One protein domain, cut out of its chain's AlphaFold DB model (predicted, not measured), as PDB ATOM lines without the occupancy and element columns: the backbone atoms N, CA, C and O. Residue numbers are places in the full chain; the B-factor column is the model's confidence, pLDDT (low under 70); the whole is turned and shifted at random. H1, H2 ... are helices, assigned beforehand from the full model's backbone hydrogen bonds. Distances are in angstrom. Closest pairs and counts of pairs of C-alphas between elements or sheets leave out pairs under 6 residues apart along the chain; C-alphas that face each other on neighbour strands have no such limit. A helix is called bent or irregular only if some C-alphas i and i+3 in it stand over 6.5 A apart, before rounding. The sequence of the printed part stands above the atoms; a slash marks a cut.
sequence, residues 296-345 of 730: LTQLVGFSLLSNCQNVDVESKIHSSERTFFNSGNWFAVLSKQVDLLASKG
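Overview. This is residues 296 to 345 of the 730 residues of the protein "Ubiquitin thioesterase OTU1" of Opisthorchis viverrini (UniProt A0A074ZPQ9). Two helices, H1 and H3, run opposite ways side by side over part of their lengths, slid along each other, and the short helix H2 is set crosswise near H1 and near the beginning of H3. Residues 307 to 312 stick out at one end of the long axis and residues 339 to 345 at the other, and these two projections make much of the length. The printed part has 50 residues with three named helices, in the order H1, H2, H3, and no named strand; its class is all helix. It is only just loose, close to compact, with a radius of gyration of the C-alphas of 12.0 A, and the C-alphas span 39 by 19 by 15 A.

Along the chain. Find C-alpha 296 at (213.799, 187.797, 120.439), where H1 begins; it covers residues 296 to 307 and is 16.8 A long from first to last C-alpha. Read on through residues 308 to 318 to H2, residues 319 to 326, which begins with C-alpha 319 at (209.259, 206.117, 122.770) and is 11.0 A long. H2 is irregular, but only just: C-alphas 320 and 323 are 6.9 A apart. After residues 327 to 329 comes H3, residues 330 to 343, the longest helix, 19.7 A from first to last C-alpha; look for its last C-alpha, that of Ser 343, at (214.519, 177.555, 130.820).

Arrangement. Look first at H1, which touches H3 with residues 296 to 299 alone. Their closest C-alphas are those of Leu 299 and Leu 334, 6.3 A apart. The two helices stand at a shallow tilt of 23 degrees and run opposite ways. Further along H1, the C-alpha of Phe 302 is 6.9 A from that of Phe 325, the closest pair of H1 and H2. These two helices are close but not clearly touching, at a steep tilt of 63 degrees, and run the same way. H2 and H3 are close but not clearly touching and about perpendicular, at 76 degrees; their closest C-alphas are those of Phe 324 and Trp 330, 6.2 A apart. In the backbone, you will find every O i to N i+4 pair of H1 and H3 within hydrogen-bond range, and 2 of 4 in H2.

Size, cuts and confidence. The two C-alphas farthest apart are those of Asn 310 and Gly 345, at 39.8 A. Set aside residues 307 to 312 and 339 to 345, which stand free, and a body of 37 residues remains, spanning 26 by 16 by 14 A. The printed part has no cut. The link from H1 to H2 is long, with 11 residues, and that from H2 to H3 is tight, with 3. The model's mean pLDDT over the printed part is 85.4; look for values under 70 at residue 309 and residues 344 to 345.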
ATOM      1  N   LEU A 296     213.062 188.133 121.663       90.25
ATOM      2  CA  LEU A 296     213.799 187.797 120.439       90.25
ATOM      3  C   LEU A 296     213.591 188.841 119.339       90.25
ATOM      4  O   LEU A 296     214.550 189.203 118.657       90.25
ATOM      5  N   THR A 297     212.368 189.351 119.193       91.75
ATOM      6  CA  THR A 297     212.034 190.422 118.243       91.75
ATOM      7  C   THR A 297     212.824 191.687 118.556       91.75
ATOM      8  O   THR A 297     213.478 192.225 117.664       91.75
ATOM      9  N   GLN A 298     212.853 192.120 119.819       92.62
ATOM     10  CA  GLN A 298     213.669 193.250 120.265       92.62
ATOM     11  C   GLN A 298     215.161 192.985 120.054       92.62
ATOM     12  O   GLN A 298     215.864 193.855 119.547       92.62
ATOM     13  N   LEU A 299     215.656 191.786 120.383       92.06
ATOM     14  CA  LEU A 299     217.074 191.450 120.232       92.06
ATOM     15  C   LEU A 299     217.515 191.560 118.766       92.06
ATOM     16  O   LEU A 299     218.548 192.169 118.478       92.06
ATOM     17  N   VAL A 300     216.726 191.006 117.842       90.50
ATOM     18  CA  VAL A 300     216.971 191.088 116.395       90.50
ATOM     19  C   VAL A 300     216.816 192.527 115.904       90.50
ATOM     20  O   VAL A 300     217.709 193.037 115.228       90.50
ATOM     21  N   GLY A 301     215.728 193.200 116.282       90.69
ATOM     22  CA  GLY A 301     215.426 194.569 115.871       90.69
ATOM     23  C   GLY A 301     216.501 195.558 116.291       90.69
ATOM     24  O   GLY A 301     217.063 196.244 115.442       90.69
ATOM     25  N   PHE A 302     216.858 195.580 117.573       92.44
ATOM     26  CA  PHE A 302     217.914 196.444 118.099       92.44
ATOM     27  C   PHE A 302     219.272 196.127 117.481       92.44
ATOM     28  O   PHE A 302     220.016 197.049 117.144       92.44
ATOM     29  N   SER A 303     219.591 194.846 117.266       90.75
ATOM     30  CA  SER A 303     220.849 194.463 116.620       90.75
ATOM     31  C   SER A 303     220.928 194.979 115.186       90.75
ATOM     32  O   SER A 303     221.950 195.544 114.805       90.75
ATOM     33  N   LEU A 304     219.865 194.831 114.393       89.56
ATOM     34  CA  LEU A 304     219.848 195.312 113.012       89.56
ATOM     35  C   LEU A 304     219.851 196.844 112.951       89.56
ATOM     36  O   LEU A 304     220.685 197.419 112.254       89.56
ATOM     37  N   LEU A 305     219.007 197.506 113.746       87.94
ATOM     38  CA  LEU A 305     218.947 198.969 113.826       87.94
ATOM     39  C   LEU A 305     220.291 199.585 114.239       87.94
ATOM     40  O   LEU A 305     220.678 200.610 113.694       87.94
ATOM     41  N   SER A 306     221.041 198.935 115.134       85.06
ATOM     42  CA  SER A 306     222.367 199.411 115.564       85.06
ATOM     43  C   SER A 306     223.458 199.285 114.491       85.06
ATOM     44  O   SER A 306     224.516 199.894 114.633       85.06
ATOM     45  N   ASN A 307     223.249 198.467 113.452       83.56
ATOM     46  CA  ASN A 307     224.270 198.163 112.441       83.56
ATOM     47  C   ASN A 307     223.946 198.724 111.045       83.56
ATOM     48  O   ASN A 307     224.847 198.819 110.208       83.56
ATOM     49  N   CYS A 308     222.696 199.105 110.777       79.44
ATOM     50  CA  CYS A 308     222.300 199.724 109.513       79.44
ATOM     51  C   CYS A 308     222.713 201.204 109.466       79.44
ATOM     52  O   CYS A 308     222.361 201.986 110.343       79.44
ATOM     53  N   GLN A 309     223.453 201.605 108.427       69.50
ATOM     54  CA  GLN A 309     224.026 202.956 108.325       69.50
ATOM     55  C   GLN A 309     223.031 204.005 107.807       69.50
ATOM     56  O   GLN A 309     223.219 205.191 108.061       69.50
ATOM     57  N   ASN A 310     221.985 203.583 107.083       71.19
ATOM     58  CA  ASN A 310     221.049 204.482 106.396       71.19
ATOM     59  C   ASN A 310     219.630 204.454 106.987       71.19
ATOM     60  O   ASN A 310     218.655 204.684 106.271       71.19
ATOM     61  N   VAL A 311     219.495 204.150 108.281       75.50
ATOM     62  CA  VAL A 311     218.198 204.080 108.964       75.50
ATOM     63  C   VAL A 311     218.167 205.095 110.094       75.50
ATOM     64  O   VAL A 311     219.048 205.112 110.949       75.50
ATOM     65  N   ASP A 312     217.130 205.928 110.112       82.00
ATOM     66  CA  ASP A 312     216.849 206.785 111.259       82.00
ATOM     67  C   ASP A 312     216.262 205.940 112.394       82.00
ATOM     68  O   ASP A 312     215.051 205.730 112.468       82.00
ATOM     69  N   VAL A 313     217.144 205.413 113.241       80.94
ATOM     70  CA  VAL A 313     216.811 204.522 114.360       80.94
ATOM     71  C   VAL A 313     215.763 205.137 115.287       80.94
ATOM     72  O   VAL A 313     214.852 204.439 115.728       80.94
ATOM     73  N   GLU A 314     215.838 206.446 115.525       78.62
ATOM     74  CA  GLU A 314     214.932 207.160 116.426       78.62
ATOM     75  C   GLU A 314     213.482 207.098 115.921       78.62
ATOM     76  O   GLU A 314     212.574 206.790 116.693       78.62
ATOM     77  N   SER A 315     213.263 207.266 114.611       82.69
ATOM     78  CA  SER A 315     211.936 207.117 113.977       82.69
ATOM     79  C   SER A 315     211.416 205.672 113.927       82.69
ATOM     80  O   SER A 315     210.268 205.423 113.555       82.69
ATOM     81  N   LYS A 316     212.269 204.681 114.214       87.62
ATOM     82  CA  LYS A 316     211.957 203.249 114.079       87.62
ATOM     83  C   LYS A 316     211.793 202.534 115.410       87.62
ATOM     84  O   LYS A 316     211.404 201.370 115.401       87.62
ATOM     85  N   ILE A 317     212.033 203.215 116.522       88.12
ATOM     86  CA  ILE A 317     211.858 202.687 117.872       88.12
ATOM     87  C   ILE A 317     210.811 203.536 118.588       88.12
ATOM     88  O   ILE A 317     210.892 204.769 118.597       88.12
ATOM     89  N   HIS A 318     209.821 202.867 119.178       88.75
ATOM     90  CA  HIS A 318     208.791 203.524 119.965       88.75
ATOM     91  C   HIS A 318     209.397 204.237 121.187       88.75
ATOM     92  O   HIS A 318     210.460 203.865 121.690       88.75
ATOM     93  N   SER A 319     208.738 205.288 121.674       78.69
ATOM     94  CA  SER A 319     209.259 206.117 122.770       78.69
ATOM     95  C   SER A 319     209.493 205.316 124.061       78.69
ATOM     96  O   SER A 319     210.480 205.574 124.752       78.69
ATOM     97  N   SER A 320     208.655 204.310 124.342       77.94
ATOM     98  CA  SER A 320     208.803 203.381 125.479       77.94
ATOM     99  C   SER A 320     210.107 202.573 125.421       77.94
ATOM    100  O   SER A 320     210.776 202.391 126.437       77.94
ATOM    101  N   GLU A 321     210.514 202.151 124.224       88.25
ATOM    102  CA  GLU A 321     211.681 201.293 123.990       88.25
ATOM    103  C   GLU A 321     212.997 202.069 123.884       88.25
ATOM    104  O   GLU A 321     214.085 201.539 124.122       88.25
ATOM    105  N   ARG A 322     212.919 203.354 123.541       86.44
ATOM    106  CA  ARG A 322     214.082 204.187 123.225       86.44
ATOM    107  C   ARG A 322     215.061 204.325 124.387       86.44
ATOM    108  O   ARG A 322     216.271 204.239 124.182       86.44
ATOM    109  N   THR A 323     214.566 204.488 125.615       86.69
ATOM    110  CA  THR A 323     215.430 204.534 126.809       86.69
ATOM    111  C   THR A 323     216.172 203.212 127.004       86.69
ATOM    112  O   THR A 323     217.353 203.209 127.357       86.69
ATOM    113  N   PHE A 324     215.509 202.081 126.745       90.44
ATOM    114  CA  PHE A 324     216.131 200.769 126.870       90.44
ATOM    115  C   PHE A 324     217.183 200.537 125.781       90.44
ATOM    116  O   PHE A 324     218.308 200.143 126.097       90.44
ATOM    117  N   PHE A 325     216.870 200.883 124.532       89.75
ATOM    118  CA  PHE A 325     217.820 200.859 123.421       89.75
ATOM    119  C   PHE A 325     219.061 201.726 123.704       89.75
ATOM    120  O   PHE A 325     220.198 201.255 123.626       89.75
ATOM    121  N   ASN A 326     218.860 202.966 124.153       88.94
ATOM    122  CA  ASN A 326     219.944 203.910 124.438       88.94
ATOM    123  C   ASN A 326     220.747 203.577 125.707       88.94
ATOM    124  O   ASN A 326     221.823 204.134 125.916       88.94
ATOM    125  N   SER A 327     220.285 202.637 126.541       89.31
ATOM    126  CA  SER A 327     221.038 202.182 127.718       89.31
ATOM    127  C   SER A 327     222.355 201.475 127.365       89.31
ATOM    128  O   SER A 327     223.213 201.307 128.231       89.31
ATOM    129  N   GLY A 328     222.497 200.989 126.123       84.69
ATOM    130  CA  GLY A 328     223.648 200.210 125.652       84.69
ATOM    131  C   GLY A 328     223.785 198.811 126.272       84.69
ATOM    132  O   GLY A 328     224.602 198.018 125.814       84.69
ATOM    133  N   ASN A 329     222.978 198.474 127.282       90.94
ATOM    134  CA  ASN A 329     223.021 197.189 127.986       90.94
ATOM    135  C   ASN A 329     221.884 196.238 127.561       90.94
ATOM    136  O   ASN A 329     221.744 195.140 128.103       90.94
ATOM    137  N   TRP A 330     221.072 196.651 126.583       93.19
ATOM    138  CA  TRP A 330     219.909 195.910 126.093       93.19
ATOM    139  C   TRP A 330     220.254 194.488 125.648       93.19
ATOM    140  O   TRP A 330     219.509 193.565 125.958       93.19
ATOM    141  N   PHE A 331     221.410 194.274 125.008       93.50
ATOM    142  CA  PHE A 331     221.802 192.954 124.506       93.50
ATOM    143  C   PHE A 331     221.957 191.942 125.645       93.50
ATOM    144  O   PHE A 331     221.436 190.828 125.573       93.50
ATOM    145  N   ALA A 332     222.643 192.332 126.723       92.38
ATOM    146  CA  ALA A 332     222.855 191.472 127.883       92.38
ATOM    147  C   ALA A 332     221.544 191.212 128.641       92.38
ATOM    148  O   ALA A 332     221.301 190.091 129.091       92.38
ATOM    149  N   VAL A 333     220.687 192.232 128.754       92.88
ATOM    150  CA  VAL A 333     219.374 192.120 129.405       92.88
ATOM    151  C   VAL A 333     218.450 191.181 128.626       92.88
ATOM    152  O   VAL A 333     217.920 190.241 129.218       92.88
ATOM    153  N   LEU A 334     218.310 191.382 127.313       93.12
ATOM    154  CA  LEU A 334     217.456 190.560 126.452       93.12
ATOM    155  C   LEU A 334     217.967 189.125 126.352       93.12
ATOM    156  O   LEU A 334     217.174 188.197 126.470       93.12
ATOM    157  N   SER A 335     219.281 188.917 126.229       91.12
ATOM    158  CA  SER A 335     219.859 187.564 126.201       91.12
ATOM    159  C   SER A 335     219.539 186.792 127.485       91.12
ATOM    160  O   SER A 335     219.062 185.662 127.435       91.12
ATOM    161  N   LYS A 336     219.701 187.438 128.647       90.62
ATOM    162  CA  LYS A 336     219.349 186.836 129.938       90.62
ATOM    163  C   LYS A 336     217.849 186.545 130.053       90.62
ATOM    164  O   LYS A 336     217.471 185.543 130.657       90.62
ATOM    165  N   GLN A 337     216.996 187.417 129.515       89.31
ATOM    166  CA  GLN A 337     215.545 187.220 129.502       89.31
ATOM    167  C   GLN A 337     215.143 186.040 128.610       89.31
ATOM    168  O   GLN A 337     214.334 185.220 129.035       89.31
ATOM    169  N   VAL A 338     215.750 185.916 127.427       88.75
ATOM    170  CA  VAL A 338     215.564 184.776 126.520       88.75
ATOM    171  C   VAL A 338     215.966 183.471 127.207       88.75
ATOM    172  O   VAL A 338     215.164 182.542 127.234       88.75
ATOM    173  N   ASP A 339     217.145 183.416 127.831       84.94
ATOM    174  CA  ASP A 339     217.612 182.224 128.553       84.94
ATOM    175  C   ASP A 339     216.667 181.850 129.705       84.94
ATOM    176  O   ASP A 339     216.299 180.684 129.873       84.94
ATOM    177  N   LEU A 340     216.231 182.845 130.488       85.44
ATOM    178  CA  LEU A 340     215.302 182.643 131.596       85.44
ATOM    179  C   LEU A 340     213.968 182.072 131.105       85.44
ATOM    180  O   LEU A 340     213.506 181.067 131.643       85.44
ATOM    181  N   LEU A 341     213.356 182.688 130.092       84.25
ATOM    182  CA  LEU A 341     212.061 182.265 129.556       84.25
ATOM    183  C   LEU A 341     212.151 180.897 128.869       84.25
ATOM    184  O   LEU A 341     211.279 180.059 129.082       84.25
ATOM    185  N   ALA A 342     213.236 180.624 128.141       77.69
ATOM    186  CA  ALA A 342     213.483 179.317 127.532       77.69
ATOM    187  C   ALA A 342     213.679 178.206 128.582       77.69
ATOM    188  O   ALA A 342     213.278 177.064 128.359       77.69
ATOM    189  N   SER A 343     214.268 178.525 129.743       73.12
ATOM    190  CA  SER A 343     214.519 177.555 130.820       73.12
ATOM    191  C   SER A 343     213.271 177.128 131.601       73.12
ATOM    192  O   SER A 343     213.288 176.069 132.227       73.12
ATOM    193  N   LYS A 344     212.180 177.910 131.564       69.50
ATOM    194  CA  LYS A 344     210.954 177.612 132.327       69.50
ATOM    195  C   LYS A 344     210.222 176.347 131.859       69.50
ATOM    196  O   LYS A 344     209.381 175.851 132.602       69.50
ATOM    197  N   GLY A 345     210.583 175.790 130.698       54.88
ATOM    198  CA  GLY A 345     209.991 174.574 130.144       54.88
ATOM    199  C   GLY A 345     208.542 174.782 129.695       54.88
ATOM    200  O   GLY A 345     207.754 175.476 130.332       54.88
TER     201      GLY A 345